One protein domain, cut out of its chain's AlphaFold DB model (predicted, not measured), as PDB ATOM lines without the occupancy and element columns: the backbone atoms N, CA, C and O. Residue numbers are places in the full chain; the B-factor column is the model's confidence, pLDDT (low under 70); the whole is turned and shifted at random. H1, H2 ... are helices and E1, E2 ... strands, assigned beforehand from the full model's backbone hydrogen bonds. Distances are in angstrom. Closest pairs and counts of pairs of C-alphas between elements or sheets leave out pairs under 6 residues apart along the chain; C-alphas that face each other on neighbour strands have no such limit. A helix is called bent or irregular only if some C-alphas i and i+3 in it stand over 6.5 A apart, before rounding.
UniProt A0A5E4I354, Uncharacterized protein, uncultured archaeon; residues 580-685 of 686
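This is residues 580 to 685 of the 686 residues of an uncharacterized protein of uncultured archaeon (UniProt A0A5E4I354). A strongly twisted sheet of four strands, E1 to E4, forms the middle of the domain, with helices H1 and H4 side by side over one face. H2 and H3 pack at its E3 and E4 end, H3 on the face opposite H1 and H4, and a long loop, residues 621 to 636, joins E2 to E3. The printed part has 106 residues with four named helices and four named strands in the order H1 E1 E2 E3 H2 H3 E4 H4, of mixed class. The sheet runs E1 E2 E3 E4 and is mixed, E1 antiparallel to E2 and the other neighbours parallel. The whole is compact, with a radius of gyration of the C-alphas of 13.3 A and spans of 39 by 27 by 25 A.

E1, residues 606 to 611, and E2, residues 614 to 620, form an antiparallel hairpin, with N 609 and O 616 3.0 A apart. E3, residues 637 to 642, is parallel to E2, with N 619 and O 639 2.8 A apart. The edge strand E4, residues 674 to 678, is parallel to E3, with N 640 and O 675 2.8 A apart. H1, residues 580 to 592, is on the sheet over E2 at a height of 8.7 A and runs along the strands. H4, residues 679 to 685, is on the same face over E4, slantwise at 49 degrees to E4 on the local plane. H1 and H4 touch, closest at the C-alphas of Leu 586 and Ser 679, 5.8 A, with a shallow tilt of 28 degrees, the same way. H2, residues 645 to 655, lies over E3 and E4, and with H1 and H4 the sheet makes three layers, helices on both faces. H3, residues 660 to 670, stands up from the sheet over E4. E3, H2, H3 and E4 form a strand-helix-strand unit, parallel neighbour strands joined through helices, with a right-handed crossover. H2 and H3 touch at a steep tilt of 66 degrees, opposite ways, closest at the C-alphas of Leu 655 and Ala 662, 4.6 A. H1 is apart from H2 and H3. Every O i to N i+4 pair is within hydrogen-bond range in H1, H2 and H3; H4 has 0 of 3, with 2 of 4 O i to N i+3 pairs in range, and is irregular, C-alphas 680 and 683 being 7.4 A apart.

H1 begins at C-alpha 580 (215.814, 96.189, 140.160) and is 18.4 A long. E1 measures 15.6 A, E2 19.0 A, E3 16.0 A and E4 13.5 A. H2 measures 15.0 A, H3 15.4 A and H4 10.3 A, ending at C-alpha 685 (227.886, 80.634, 147.475).

The C-alphas farthest apart are those of Gly 594 and Gly 658, 38.9 A. The printed part has no cut. The links H1 to E1 and E2 to E3 are long. Mean pLDDT of the printed part is 88.2, with residues 603, 630 and 633 under 70.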
ATOM      1  N   ALA A 580     217.017  97.016 140.133       91.56
ATOM      2  CA  ALA A 580     215.814  96.189 140.160       91.56
ATOM      3  C   ALA A 580     216.001  94.847 139.424       91.56
ATOM      4  O   ALA A 580     215.558  93.807 139.914       91.56
ATOM      5  N   ALA A 581     216.688  94.840 138.277       93.12
ATOM      6  CA  ALA A 581     216.990  93.618 137.533       93.12
ATOM      7  C   ALA A 581     217.961  92.711 138.307       93.12
ATOM      8  O   ALA A 581     217.729  91.510 138.418       93.12
ATOM      9  N   ASN A 582     219.002  93.276 138.928       91.25
ATOM     10  CA  ASN A 582     219.914  92.507 139.781       91.25
ATOM     11  C   ASN A 582     219.201  91.899 140.994       91.25
ATOM     12  O   ASN A 582     219.403  90.729 141.313       91.25
ATOM     13  N   MET A 583     218.322  92.667 141.636       91.44
ATOM     14  CA  MET A 583     217.459  92.176 142.712       91.44
ATOM     15  C   MET A 583     216.580  91.011 142.251       91.44
ATOM     16  O   MET A 583     216.414  90.033 142.983       91.44
ATOM     17  N   ARG A 584     216.048  91.087 141.026       92.94
ATOM     18  CA  ARG A 584     215.241  90.021 140.429       92.94
ATOM     19  C   ARG A 584     216.060  88.754 140.169       92.94
ATOM     20  O   ARG A 584     215.608  87.675 140.542       92.94
ATOM     21  N   ILE A 585     217.271  88.882 139.625       93.19
ATOM     22  CA  ILE A 585     218.207  87.760 139.424       93.19
ATOM     23  C   ILE A 585     218.505  87.065 140.760       93.19
ATOM     24  O   ILE A 585     218.331  85.854 140.879       93.19
ATOM     25  N   LEU A 586     218.872  87.835 141.788       93.31
ATOM     26  CA  LEU A 586     219.154  87.311 143.129       93.31
ATOM     27  C   LEU A 586     217.931  86.615 143.738       93.31
ATOM     28  O   LEU A 586     218.050  85.544 144.327       93.31
ATOM     29  N   SER A 587     216.747  87.211 143.579       92.50
ATOM     30  CA  SER A 587     215.487  86.616 144.021       92.50
ATOM     31  C   SER A 587     215.227  85.267 143.352       92.50
ATOM     32  O   SER A 587     214.878  84.323 144.057       92.50
ATOM     33  N   ASN A 588     215.431  85.151 142.039       92.50
ATOM     34  CA  ASN A 588     215.218  83.896 141.315       92.50
ATOM     35  C   ASN A 588     216.146  82.788 141.819       92.50
ATOM     36  O   ASN A 588     215.671  81.690 142.107       92.50
ATOM     37  N   VAL A 589     217.428  83.103 142.028       93.00
ATOM     38  CA  VAL A 589     218.402  82.168 142.612       93.00
ATOM     39  C   VAL A 589     217.964  81.710 144.010       93.00
ATOM     40  O   VAL A 589     217.966  80.519 144.317       93.00
ATOM     41  N   LEU A 590     217.528  82.635 144.868       92.38
ATOM     42  CA  LEU A 590     217.072  82.314 146.226       92.38
ATOM     43  C   LEU A 590     215.805  81.451 146.242       92.38
ATOM     44  O   LEU A 590     215.710  80.530 147.052       92.38
ATOM     45  N   VAL A 591     214.845  81.728 145.352       91.25
ATOM     46  CA  VAL A 591     213.626  80.917 145.197       91.25
ATOM     47  C   VAL A 591     213.987  79.500 144.755       91.25
ATOM     48  O   VAL A 591     213.484  78.540 145.334       91.25
ATOM     49  N   GLN A 592     214.892  79.351 143.781       90.88
ATOM     50  CA  GLN A 592     215.357  78.041 143.315       90.88
ATOM     51  C   GLN A 592     216.044  77.231 144.425       90.88
ATOM     52  O   GLN A 592     215.911  76.010 144.468       90.88
ATOM     53  N   LYS A 593     216.720  77.903 145.363       90.44
ATOM     54  CA  LYS A 593     217.336  77.290 146.553       90.44
ATOM     55  C   LYS A 593     216.357  77.076 147.720       90.44
ATOM     56  O   LYS A 593     216.771  76.637 148.791       90.44
ATOM     57  N   GLY A 594     215.069  77.381 147.541       91.56
ATOM     58  CA  GLY A 594     214.035  77.190 148.561       91.56
ATOM     59  C   GLY A 594     214.097  78.184 149.724       91.56
ATOM     60  O   GLY A 594     213.592  77.885 150.806       91.56
ATOM     61  N   CYS A 595     214.721  79.353 149.545       92.00
ATOM     62  CA  CYS A 595     214.741  80.386 150.579       92.00
ATOM     63  C   CYS A 595     213.396  81.138 150.630       92.00
ATOM     64  O   CYS A 595     212.780  81.435 149.606       92.00
ATOM     65  N   ILE A 596     212.949  81.475 151.843       89.19
ATOM     66  CA  ILE A 596     211.660  82.133 152.104       89.19
ATOM     67  C   ILE A 596     211.889  83.620 152.386       89.19
ATOM     68  O   ILE A 596     212.742  83.981 153.201       89.19
ATOM     69  N   PHE A 597     211.101  84.490 151.755       90.19
ATOM     70  CA  PHE A 597     211.140  85.935 151.994       90.19
ATOM     71  C   PHE A 597     210.107  86.313 153.070       90.19
ATOM     72  O   PHE A 597     208.927  86.009 152.900       90.19
ATOM     73  N   PRO A 598     210.506  86.973 154.174       82.56
ATOM     74  CA  PRO A 598     209.591  87.357 155.250       82.56
ATOM     75  C   PRO A 598     208.645  88.492 154.840       82.56
ATOM     76  O   PRO A 598     207.575  88.654 155.418       82.56
ATOM     77  N   THR A 599     209.040  89.282 153.843       81.81
ATOM     78  CA  THR A 599     208.240  90.354 153.254       81.81
ATOM     79  C   THR A 599     208.245  90.210 151.738       81.81
ATOM     80  O   THR A 599     209.272  89.802 151.185       81.81
ATOM     81  N   PRO A 600     207.149  90.578 151.049       79.31
ATOM     82  CA  PRO A 600     207.155  90.648 149.595       79.31
ATOM     83  C   PRO A 600     208.291  91.562 149.130       79.31
ATOM     84  O   PRO A 600     208.585  92.577 149.768       79.31
ATOM     85  N   LEU A 601     208.948  91.174 148.038       77.94
ATOM     86  CA  LEU A 601     210.054  91.927 147.458       77.94
ATOM     87  C   LEU A 601     209.552  93.311 147.044       77.94
ATOM     88  O   LEU A 601     208.823  93.463 146.067       77.94
ATOM     89  N   GLN A 602     209.929  94.317 147.826       76.75
ATOM     90  CA  GLN A 602     209.753  95.718 147.474       76.75
ATOM     91  C   GLN A 602     210.993  96.201 146.725       76.75
ATOM     92  O   GLN A 602     212.074  95.623 146.870       76.75
ATOM     93  N   ASN A 603     210.843  97.277 145.950       67.25
ATOM     94  CA  ASN A 603     211.939  97.918 145.225       67.25
ATOM     95  C   ASN A 603     212.895  98.637 146.197       67.25
ATOM     96  O   ASN A 603     212.933  99.862 146.297       67.25
ATOM     97  N   SER A 604     213.615  97.839 146.975       79.44
ATOM     98  CA  SER A 604     214.637  98.235 147.928       79.44
ATOM     99  C   SER A 604     215.928  97.525 147.552       79.44
ATOM    100  O   SER A 604     215.896  96.385 147.102       79.44
ATOM    101  N   ASN A 605     217.079  98.151 147.778       86.12
ATOM    102  CA  ASN A 605     218.375  97.575 147.389       86.12
ATOM    103  C   ASN A 605     218.825  96.451 148.349       86.12
ATOM    104  O   ASN A 605     220.023  96.185 148.471       86.12
ATOM    105  N   GLN A 606     217.895  95.856 149.103       91.88
ATOM    106  CA  GLN A 606     218.130  94.886 150.168       91.88
ATOM    107  C   GLN A 606     217.122  93.736 150.083       91.88
ATOM    108  O   GLN A 606     215.930  93.942 149.884       91.88
ATOM    109  N   ILE A 607     217.613  92.519 150.287       90.69
ATOM    110  CA  ILE A 607     216.837  91.285 150.374       90.69
ATOM    111  C   ILE A 607     217.113  90.667 151.735       90.69
ATOM    112  O   ILE A 607     218.263  90.401 152.093       90.69
ATOM    113  N   PHE A 608     216.044  90.382 152.466       92.62
ATOM    114  CA  PHE A 608     216.084  89.506 153.626       92.62
ATOM    115  C   PHE A 608     215.473  88.175 153.215       92.62
ATOM    116  O   PHE A 608     214.353  88.141 152.713       92.62
ATOM    117  N   ALA A 609     216.210  87.089 153.407       92.81
ATOM    118  CA  ALA A 609     215.739  85.748 153.100       92.81
ATOM    119  C   ALA A 609     216.117  84.789 154.232       92.81
ATOM    120  O   ALA A 609     217.177  84.912 154.848       92.81
ATOM    121  N   SER A 610     215.241  83.832 154.514       91.88
ATOM    122  CA  SER A 610     215.521  82.713 155.407       91.88
ATOM    123  C   SER A 610     215.760  81.480 154.548       91.88
ATOM    124  O   SER A 610     214.821  80.943 153.965       91.88
ATOM    125  N   CYS A 611     217.012  81.055 154.446       91.19
ATOM    126  CA  CYS A 611     217.370  79.782 153.832       91.19
ATOM    127  C   CYS A 611     217.296  78.665 154.900       91.19
ATOM    128  O   CYS A 611     217.232  78.983 156.093       91.19
ATOM    129  N   PRO A 612     217.283  77.369 154.526       86.00
ATOM    130  CA  PRO A 612     216.981  76.266 155.453       86.00
ATOM    131  C   PRO A 612     217.810  76.228 156.747       86.00
ATOM    132  O   PRO A 612     217.313  75.774 157.775       86.00
ATOM    133  N   PHE A 613     219.046  76.735 156.722       82.50
ATOM    134  CA  PHE A 613     219.967  76.697 157.865       82.50
ATOM    135  C   PHE A 613     220.453  78.073 158.331       82.50
ATOM    136  O   PHE A 613     221.109  78.170 159.366       82.50
ATOM    137  N   GLU A 614     220.153  79.146 157.596       90.44
ATOM    138  CA  GLU A 614     220.673  80.476 157.909       90.44
ATOM    139  C   GLU A 614     219.785  81.607 157.390       90.44
ATOM    140  O   GLU A 614     219.123  81.507 156.356       90.44
ATOM    141  N   ARG A 615     219.801  82.729 158.115       91.69
ATOM    142  CA  ARG A 615     219.234  83.988 157.630       91.69
ATOM    143  C   ARG A 615     220.279  84.697 156.788       91.69
ATOM    144  O   ARG A 615     221.416  84.869 157.227       91.69
ATOM    145  N   VAL A 616     219.881  85.151 155.613       93.06
ATOM    146  CA  VAL A 616     220.747  85.852 154.672       93.06
ATOM    147  C   VAL A 616     220.214  87.266 154.472       93.06
ATOM    148  O   VAL A 616     219.016  87.482 154.284       93.06
ATOM    149  N   HIS A 617     221.116  88.240 154.539       94.31
ATOM    150  CA  HIS A 617     220.844  89.635 154.222       94.31
ATOM    151  C   HIS A 617     221.715  90.026 153.031       94.31
ATOM    152  O   HIS A 617     222.927  90.200 153.173       94.31
ATOM    153  N   ILE A 618     221.104  90.123 151.853       94.06
ATOM    154  CA  ILE A 618     221.795  90.478 150.612       94.06
ATOM    155  C   ILE A 618     221.515  91.942 150.314       94.06
ATOM    156  O   ILE A 618     220.367  92.371 150.303       94.06
ATOM    157  N   ARG A 619     222.558  92.717 150.041       93.31
ATOM    158  CA  ARG A 619     222.443  94.091 149.558       93.31
ATOM    159  C   ARG A 619     223.059  94.179 148.175       93.31
ATOM    160  O   ARG A 619     224.196  93.749 147.993       93.31
ATOM    161  N   VAL A 620     222.345  94.763 147.219       92.25
ATOM    162  CA  VAL A 620     222.925  95.073 145.906       92.25
ATOM    163  C   VAL A 620     223.839  96.283 146.059       92.25
ATOM    164  O   VAL A 620     223.480  97.283 146.690       92.25
ATOM    165  N   CYS A 621     225.058  96.171 145.541       92.50
ATOM    166  CA  CYS A 621     226.043  97.236 145.620       92.50
ATOM    167  C   CYS A 621     225.570  98.460 144.805       92.50
ATOM    168  O   CYS A 621     225.312  98.305 143.612       92.50
ATOM    169  N   PRO A 622     225.458  99.671 145.395       90.69
ATOM    170  CA  PRO A 622     225.079 100.885 144.667       90.69
ATOM    171  C   PRO A 622     226.173 101.306 143.679       90.69
ATOM    172  O   PRO A 622     227.309 100.828 143.751       90.69
ATOM    173  N   GLN A 623     225.849 102.177 142.717       88.62
ATOM    174  CA  GLN A 623     226.830 102.636 141.712       88.62
ATOM    175  C   GLN A 623     227.977 103.423 142.355       88.62
ATOM    176  O   GLN A 623     229.139 103.244 142.001       88.62
ATOM    177  N   ASN A 624     227.664 104.235 143.367       92.06
ATOM    178  CA  ASN A 624     228.657 104.974 144.132       92.06
ATOM    179  C   ASN A 624     229.037 104.225 145.421       92.06
ATOM    180  O   ASN A 624     228.282 104.231 146.400       92.06
ATOM    181  N   PHE A 625     230.238 103.642 145.451       91.88
ATOM    182  CA  PHE A 625     230.743 102.894 146.606       91.88
ATOM    183  C   PHE A 625     230.855 103.735 147.883       91.88
ATOM    184  O   PHE A 625     230.698 103.204 148.979       91.88
ATOM    185  N   SER A 626     231.051 105.052 147.772       87.31
ATOM    186  CA  SER A 626     231.177 105.934 148.939       87.31
ATOM    187  C   SER A 626     229.895 106.003 149.776       87.31
ATOM    188  O   SER A 626     229.966 106.234 150.982       87.31
ATOM    189  N   SER A 627     228.736 105.738 149.162       87.94
ATOM    190  CA  SER A 627     227.428 105.700 149.832       87.94
ATOM    191  C   SER A 627     227.151 104.396 150.601       87.94
ATOM    192  O   SER A 627     226.156 104.296 151.328       87.94
ATOM    193  N   LEU A 628     228.018 103.380 150.480       88.31
ATOM    194  CA  LEU A 628     227.866 102.115 151.199       88.31
ATOM    195  C   LEU A 628     228.106 102.304 152.697       88.31
ATOM    196  O   LEU A 628     229.235 102.280 153.182       88.31
ATOM    197  N   ASN A 629     227.013 102.399 153.449       83.69
ATOM    198  CA  ASN A 629     227.027 102.236 154.897       83.69
ATOM    199  C   ASN A 629     226.530 100.822 155.255       83.69
ATOM    200  O   ASN A 629     225.327 100.562 155.111       83.69
ATOM    201  N   PRO A 630     227.407  99.888 155.669       68.81
ATOM    202  CA  PRO A 630     226.997  98.536 156.016       68.81
ATOM    203  C   PRO A 630     226.228  98.553 157.343       68.81
ATOM    204  O   PRO A 630     226.805  98.507 158.429       68.81
ATOM    205  N   LYS A 631     224.897  98.605 157.259       74.69
ATOM    206  CA  LYS A 631     224.045  98.147 158.355       74.69
ATOM    207  C   LYS A 631     224.102  96.619 158.347       74.69
ATOM    208  O   LYS A 631     223.719  95.999 157.359       74.69
ATOM    209  N   HIS A 632     224.634  96.031 159.413       74.06
ATOM    210  CA  HIS A 632     224.669  94.581 159.580       74.06
ATOM    211  C   HIS A 632     223.378  94.108 160.223       74.06
ATOM    212  O   HIS A 632     222.992  94.620 161.273       74.06
ATOM    213  N   ALA A 633     222.757  93.095 159.630       65.00
ATOM    214  CA  ALA A 633     221.747  92.322 160.330       65.00
ATOM    215  C   ALA A 633     222.471  91.357 161.282       65.00
ATOM    216  O   ALA A 633     223.259  90.512 160.844       65.00
ATOM    217  N   ALA A 634     222.266  91.528 162.590       72.75
ATOM    218  CA  ALA A 634     222.830  90.634 163.596       72.75
ATOM    219  C   ALA A 634     222.263  89.214 163.416       72.75
ATOM    220  O   ALA A 634     221.062  89.048 163.210       72.75
ATOM    221  N   GLY A 635     223.127  88.197 163.475       74.56
ATOM    222  CA  GLY A 635     222.723  86.796 163.304       74.56
ATOM    223  C   GLY A 635     222.373  86.385 161.867       74.56
ATOM    224  O   GLY A 635     221.811  85.311 161.678       74.56
ATOM    225  N   ALA A 636     222.690  87.211 160.864       84.62
ATOM    226  CA  ALA A 636     222.512  86.881 159.453       84.62
ATOM    227  C   ALA A 636     223.842  86.912 158.686       84.62
ATOM    228  O   ALA A 636     224.739  87.713 158.982       84.62
ATOM    229  N   LYS A 637     223.950  86.075 157.653       89.69
ATOM    230  CA  LYS A 637     225.032  86.125 156.666       89.69
ATOM    231  C   LYS A 637     224.812  87.353 155.786       89.69
ATOM    232  O   LYS A 637     223.842  87.419 155.034       89.69
ATOM    233  N   ASN A 638     225.674  88.361 155.922       93.38
ATOM    234  CA  ASN A 638     225.564  89.586 155.130       93.38
ATOM    235  C   ASN A 638     226.327  89.400 153.816       93.38
ATOM    236  O   ASN A 638     227.518  89.086 153.836       93.38
ATOM    237  N   ILE A 639     225.658  89.615 152.689       94.56
ATOM    238  CA  ILE A 639     226.213  89.456 151.346       94.56
ATOM    239  C   ILE A 639     226.077  90.789 150.603       94.56
ATOM    240  O   ILE A 639     225.011  91.400 150.601       94.56
ATOM    241  N   LEU A 640     227.157  91.249 149.978       95.06
ATOM    242  CA  LEU A 640     227.155  92.367 149.044       95.06
ATOM    243  C   LEU A 640     227.235  91.801 147.625       95.06
ATOM    244  O   LEU A 640     228.259  91.230 147.243       95.06
ATOM    245  N   ALA A 641     226.144  91.942 146.878       94.75
ATOM    246  CA  ALA A 641     226.012  91.417 145.527       94.75
ATOM    247  C   ALA A 641     226.419  92.458 144.475       94.75
ATOM    248  O   ALA A 641     226.075  93.640 144.586       94.75
ATOM    249  N   PHE A 642     227.135  92.008 143.447       94.31
ATOM    250  CA  PHE A 642     227.605  92.808 142.316       94.31
ATOM    251  C   PHE A 642     226.959  92.328 141.022       94.31
ATOM    252  O   PHE A 642     226.805  91.132 140.809       94.31
ATOM    253  N   ASP A 643     226.626  93.257 140.135       91.06
ATOM    254  CA  ASP A 643     226.045  92.953 138.821       91.06
ATOM    255  C   ASP A 643     227.002  92.206 137.878       91.06
ATOM    256  O   ASP A 643     226.571  91.462 137.002       91.06
ATOM    257  N   SER A 644     228.306  92.405 138.052       93.19
ATOM    258  CA  SER A 644     229.333  91.980 137.113       93.19
ATOM    259  C   SER A 644     230.694  91.817 137.788       93.19
ATOM    260  O   SER A 644     231.024  92.487 138.775       93.19
ATOM    261  N   ASP A 645     231.537  90.980 137.183       94.81
ATOM    262  CA  ASP A 645     232.949  90.828 137.542       94.81
ATOM    263  C   ASP A 645     233.719  92.150 137.486       94.81
ATOM    264  O   ASP A 645     234.548  92.445 138.349       94.81
ATOM    265  N   ALA A 646     233.453  92.965 136.462       95.06
ATOM    266  CA  ALA A 646     234.126  94.245 136.280       95.06
ATOM    267  C   ALA A 646     233.865  95.173 137.473       95.06
ATOM    268  O   ALA A 646     234.796  95.777 138.010       95.06
ATOM    269  N   ARG A 647     232.615  95.229 137.949       93.31
ATOM    270  CA  ARG A 647     232.237  96.050 139.100       93.31
ATOM    271  C   ARG A 647     232.789  95.507 140.410       93.31
ATOM    272  O   ARG A 647     233.250  96.299 141.229       93.31
ATOM    273  N   LEU A 648     232.820  94.185 140.590       95.25
ATOM    274  CA  LEU A 648     233.489  93.555 141.732       95.25
ATOM    275  C   LEU A 648     234.989  93.904 141.759       95.25
ATOM    276  O   LEU A 648     235.524  94.261 142.808       95.25
ATOM    277  N   ARG A 649     235.672  93.893 140.605       94.94
ATOM    278  CA  ARG A 649     237.080  94.324 140.494       94.94
ATOM    279  C   ARG A 649     237.258  95.807 140.820       94.94
ATOM    280  O   ARG A 649     238.152  96.140 141.596       94.94
ATOM    281  N   SER A 650     236.402  96.686 140.296       94.62
ATOM    282  CA  SER A 650     236.424  98.115 140.644       94.62
ATOM    283  C   SER A 650     236.173  98.343 142.134       94.62
ATOM    284  O   SER A 650     236.829  99.184 142.745       94.62
ATOM    285  N   PHE A 651     235.291  97.555 142.751       95.19
ATOM    286  CA  PHE A 651     235.078  97.583 144.193       95.19
ATOM    287  C   PHE A 651     236.313  97.114 144.961       95.19
ATOM    288  O   PHE A 651     236.699  97.755 145.932       95.19
ATOM    289  N   HIS A 652     237.001  96.060 144.512       93.25
ATOM    290  CA  HIS A 652     238.275  95.649 145.104       93.25
ATOM    291  C   HIS A 652     239.360  96.722 144.985       93.25
ATOM    292  O   HIS A 652     240.126  96.900 145.929       93.25
ATOM    293  N   LEU A 653     239.429  97.454 143.872       91.50
ATOM    294  CA  LEU A 653     240.333  98.599 143.727       91.50
ATOM    295  C   LEU A 653     239.943  99.742 144.670       91.50
ATOM    296  O   LEU A 653     240.806 100.316 145.326       91.50
ATOM    297  N   TRP A 654     238.647 100.020 144.811       93.06
ATOM    298  CA  TRP A 654     238.149 101.006 145.768       93.06
ATOM    299  C   TRP A 654     238.413 100.598 147.224       93.06
ATOM    300  O   TRP A 654     238.805 101.434 148.030       93.06
ATOM    301  N   LEU A 655     238.324  99.308 147.568       89.25
ATOM    302  CA  LEU A 655     238.727  98.807 148.886       89.25
ATOM    303  C   LEU A 655     240.202  99.109 149.201       89.25
ATOM    304  O   LEU A 655     240.566  99.219 150.371       89.25
ATOM    305  N   LYS A 656     241.041  99.267 148.168       85.56
ATOM    306  CA  LYS A 656     242.454  99.651 148.284       85.56
ATOM    307  C   LYS A 656     242.688 101.158 148.330       85.56
ATOM    308  O   LYS A 656     243.812 101.565 148.599       85.56
ATOM    309  N   SER A 657     241.666 101.986 148.108       82.06
ATOM    310  CA  SER A 657     241.824 103.445 148.038       82.06
ATOM    311  C   SER A 657     242.152 104.090 149.386       82.06
ATOM    312  O   SER A 657     242.480 105.270 149.430       82.06
ATOM    313  N   GLY A 658     241.998 103.356 150.494       76.19
ATOM    314  CA  GLY A 658     242.155 103.908 151.836       76.19
ATOM    315  C   GLY A 658     241.011 104.838 152.251       76.19
ATOM    316  O   GLY A 658     241.164 105.589 153.202       76.19
ATOM    317  N   ALA A 659     239.851 104.816 151.588       83.06
ATOM    318  CA  ALA A 659     238.695 105.552 152.102       83.06
ATOM    319  C   ALA A 659     238.230 104.954 153.456       83.06
ATOM    320  O   ALA A 659     238.254 103.731 153.623       83.06
ATOM    321  N   PRO A 660     237.733 105.758 154.417       80.94
ATOM    322  CA  PRO A 660     237.278 105.253 155.718       80.94
ATOM    323  C   PRO A 660     236.230 104.128 155.606       80.94
ATOM    324  O   PRO A 660     236.322 103.100 156.284       80.94
ATOM    325  N   ASN A 661     235.254 104.291 154.704       85.62
ATOM    326  CA  ASN A 661     234.213 103.289 154.448       85.62
ATOM    327  C   ASN A 661     234.781 102.024 153.788       85.62
ATOM    328  O   ASN A 661     234.382 100.915 154.150       85.62
ATOM    329  N   ALA A 662     235.749 102.176 152.879       87.81
ATOM    330  CA  ALA A 662     236.465 101.066 152.258       87.81
ATOM    331  C   ALA A 662     237.227 100.238 153.304       87.81
ATOM    332  O   ALA A 662     237.103  99.013 153.333       87.81
ATOM    333  N   ALA A 663     237.933 100.898 154.226       81.69
ATOM    334  CA  ALA A 663     238.658 100.234 155.304       81.69
ATOM    335  C   ALA A 663     237.719  99.444 156.231       81.69
ATOM    336  O   ALA A 663     237.984  98.282 156.557       81.69
ATOM    337  N   ARG A 664     236.574 100.038 156.600       85.69
ATOM    338  CA  ARG A 664     235.540  99.375 157.409       85.69
ATOM    339  C   ARG A 664     234.965  98.145 156.702       85.69
ATOM    340  O   ARG A 664     234.876  97.083 157.317       85.69
ATOM    341  N   LEU A 665     234.603  98.261 155.424       90.25
ATOM    342  CA  LEU A 665     234.095  97.142 154.622       90.25
ATOM    343  C   LEU A 665     235.143  96.044 154.448       90.25
ATOM    344  O   LEU A 665     234.827  94.871 154.622       90.25
ATOM    345  N   SER A 666     236.399  96.409 154.196       87.12
ATOM    346  CA  SER A 666     237.492  95.443 154.089       87.12
ATOM    347  C   SER A 666     237.689  94.655 155.383       87.12
ATOM    348  O   SER A 666     237.864  93.439 155.346       87.12
ATOM    349  N   LEU A 667     237.577  95.310 156.541       82.62
ATOM    350  CA  LEU A 667     237.643  94.636 157.838       82.62
ATOM    351  C   LEU A 667     236.488  93.640 158.021       82.62
ATOM    352  O   LEU A 667     236.699  92.535 158.518       82.62
ATOM    353  N   LEU A 668     235.280  93.992 157.577       87.56
ATOM    354  CA  LEU A 668     234.118  93.099 157.614       87.56
ATOM    355  C   LEU A 668     234.295  91.883 156.697       87.56
ATOM    356  O   LEU A 668     233.980  90.767 157.110       87.56
ATOM    357  N   ILE A 669     234.864  92.084 155.507       89.44
ATOM    358  CA  ILE A 669     235.182  91.012 154.554       89.44
ATOM    359  C   ILE A 669     236.271  90.094 155.120       89.44
ATOM    360  O   ILE A 669     236.076  88.883 155.219       89.44
ATOM    361  N   LYS A 670     237.387  90.661 155.599       82.69
ATOM    362  CA  LYS A 670     238.496  89.913 156.222       82.69
ATOM    363  C   LYS A 670     238.067  89.138 157.473       82.69
ATOM    364  O   LYS A 670     238.734  88.176 157.845       82.69
ATOM    365  N   ASN A 671     236.994  89.561 158.138       78.69
ATOM    366  CA  ASN A 671     236.431  88.882 159.306       78.69
ATOM    367  C   ASN A 671     235.268  87.943 158.956       78.69
ATOM    368  O   ASN A 671     234.582  87.487 159.868       78.69
ATOM    369  N   LYS A 672     235.025  87.668 157.664       86.31
ATOM    370  CA  LYS A 672     233.927  86.816 157.176       86.31
ATOM    371  C   LYS A 672     232.542  87.258 157.683       86.31
ATOM    372  O   LYS A 672     231.638  86.445 157.839       86.31
ATOM    373  N   LYS A 673     232.379  88.554 157.972       85.81
ATOM    374  CA  LYS A 673     231.102  89.170 158.380       85.81
ATOM    375  C   LYS A 673     230.328  89.740 157.195       85.81
ATOM    376  O   LYS A 673     229.123  89.946 157.308       85.81
ATOM    377  N   LEU A 674     231.025  90.028 156.097       92.69
ATOM    378  CA  LEU A 674     230.459  90.463 154.829       92.69
ATOM    379  C   LEU A 674     231.073  89.620 153.714       92.69
ATOM    380  O   LEU A 674     232.293  89.571 153.585       92.69
ATOM    381  N   PHE A 675     230.238  88.982 152.913       94.00
ATOM    382  CA  PHE A 675     230.670  88.200 151.763       94.00
ATOM    383  C   PHE A 675     230.410  88.975 150.480       94.00
ATOM    384  O   PHE A 675     229.467  89.758 150.413       94.00
ATOM    385  N   LEU A 676     231.266  88.786 149.482       94.75
ATOM    386  CA  LEU A 676     231.114  89.405 148.170       94.75
ATOM    387  C   LEU A 676     230.704  88.315 147.188       94.75
ATOM    388  O   LEU A 676     231.334  87.259 147.171       94.75
ATOM    389  N   CYS A 677     229.677  88.564 146.385       94.88
ATOM    390  CA  CYS A 677     229.273  87.644 145.327       94.88
ATOM    391  C   CYS A 677     228.854  88.418 144.080       94.88
ATOM    392  O   CYS A 677     228.393  89.554 144.160       94.88
ATOM    393  N   ILE A 678     228.976  87.791 142.920       94.81
ATOM    394  CA  ILE A 678     228.347  88.291 141.697       94.81
ATOM    395  C   ILE A 678     226.925  87.740 141.679       94.81
ATOM    396  O   ILE A 678     226.715  86.601 142.093       94.81
ATOM    397  N   SER A 679     225.946  88.523 141.232       91.88
ATOM    398  CA  SER A 679     224.536  88.126 141.240       91.88
ATOM    399  C   SER A 679     224.297  86.805 140.505       91.88
ATOM    400  O   SER A 679     223.511  85.991 140.975       91.88
ATOM    401  N   SER A 680     225.023  86.557 139.410       87.25
ATOM    402  CA  SER A 680     224.980  85.295 138.659       87.25
ATOM    403  C   SER A 680     225.690  84.124 139.349       87.25
ATOM    404  O   SER A 680     225.349  82.979 139.089       87.25
ATOM    405  N   GLY A 681     226.660  84.389 140.227       89.69
ATOM    406  CA  GLY A 681     227.432  83.370 140.953       89.69
ATOM    407  C   GLY A 681     226.914  83.082 142.364       89.69
ATOM    408  O   GLY A 681     227.574  82.379 143.127       89.69
ATOM    409  N   LEU A 682     225.763  83.641 142.756       89.50
ATOM    410  CA  LEU A 682     225.204  83.439 144.097       89.50
ATOM    411  C   LEU A 682     224.891  81.954 144.373       89.50
ATOM    412  O   LEU A 682     224.971  81.522 145.521       89.50
ATOM    413  N   GLU A 683     224.592  81.168 143.335       86.75
ATOM    414  CA  GLU A 683     224.283  79.737 143.444       86.75
ATOM    415  C   GLU A 683     225.423  78.881 144.000       86.75
ATOM    416  O   GLU A 683     225.142  77.881 144.657       86.75
ATOM    417  N   GLU A 684     226.678  79.249 143.741       86.75
ATOM    418  CA  GLU A 684     227.855  78.539 144.261       86.75
ATOM    419  C   GLU A 684     228.147  78.911 145.721       86.75
ATOM    420  O   GLU A 684     228.871  78.209 146.427       86.75
ATOM    421  N   PHE A 685     227.604  80.044 146.173       81.25
ATOM    422  CA  PHE A 685     227.886  80.634 147.475       81.25
ATOM    423  C   PHE A 685     226.872  80.232 148.567       81.25
ATOM    424  O   PHE A 685     227.189  80.299 149.766       81.25
TER     425      PHE A 685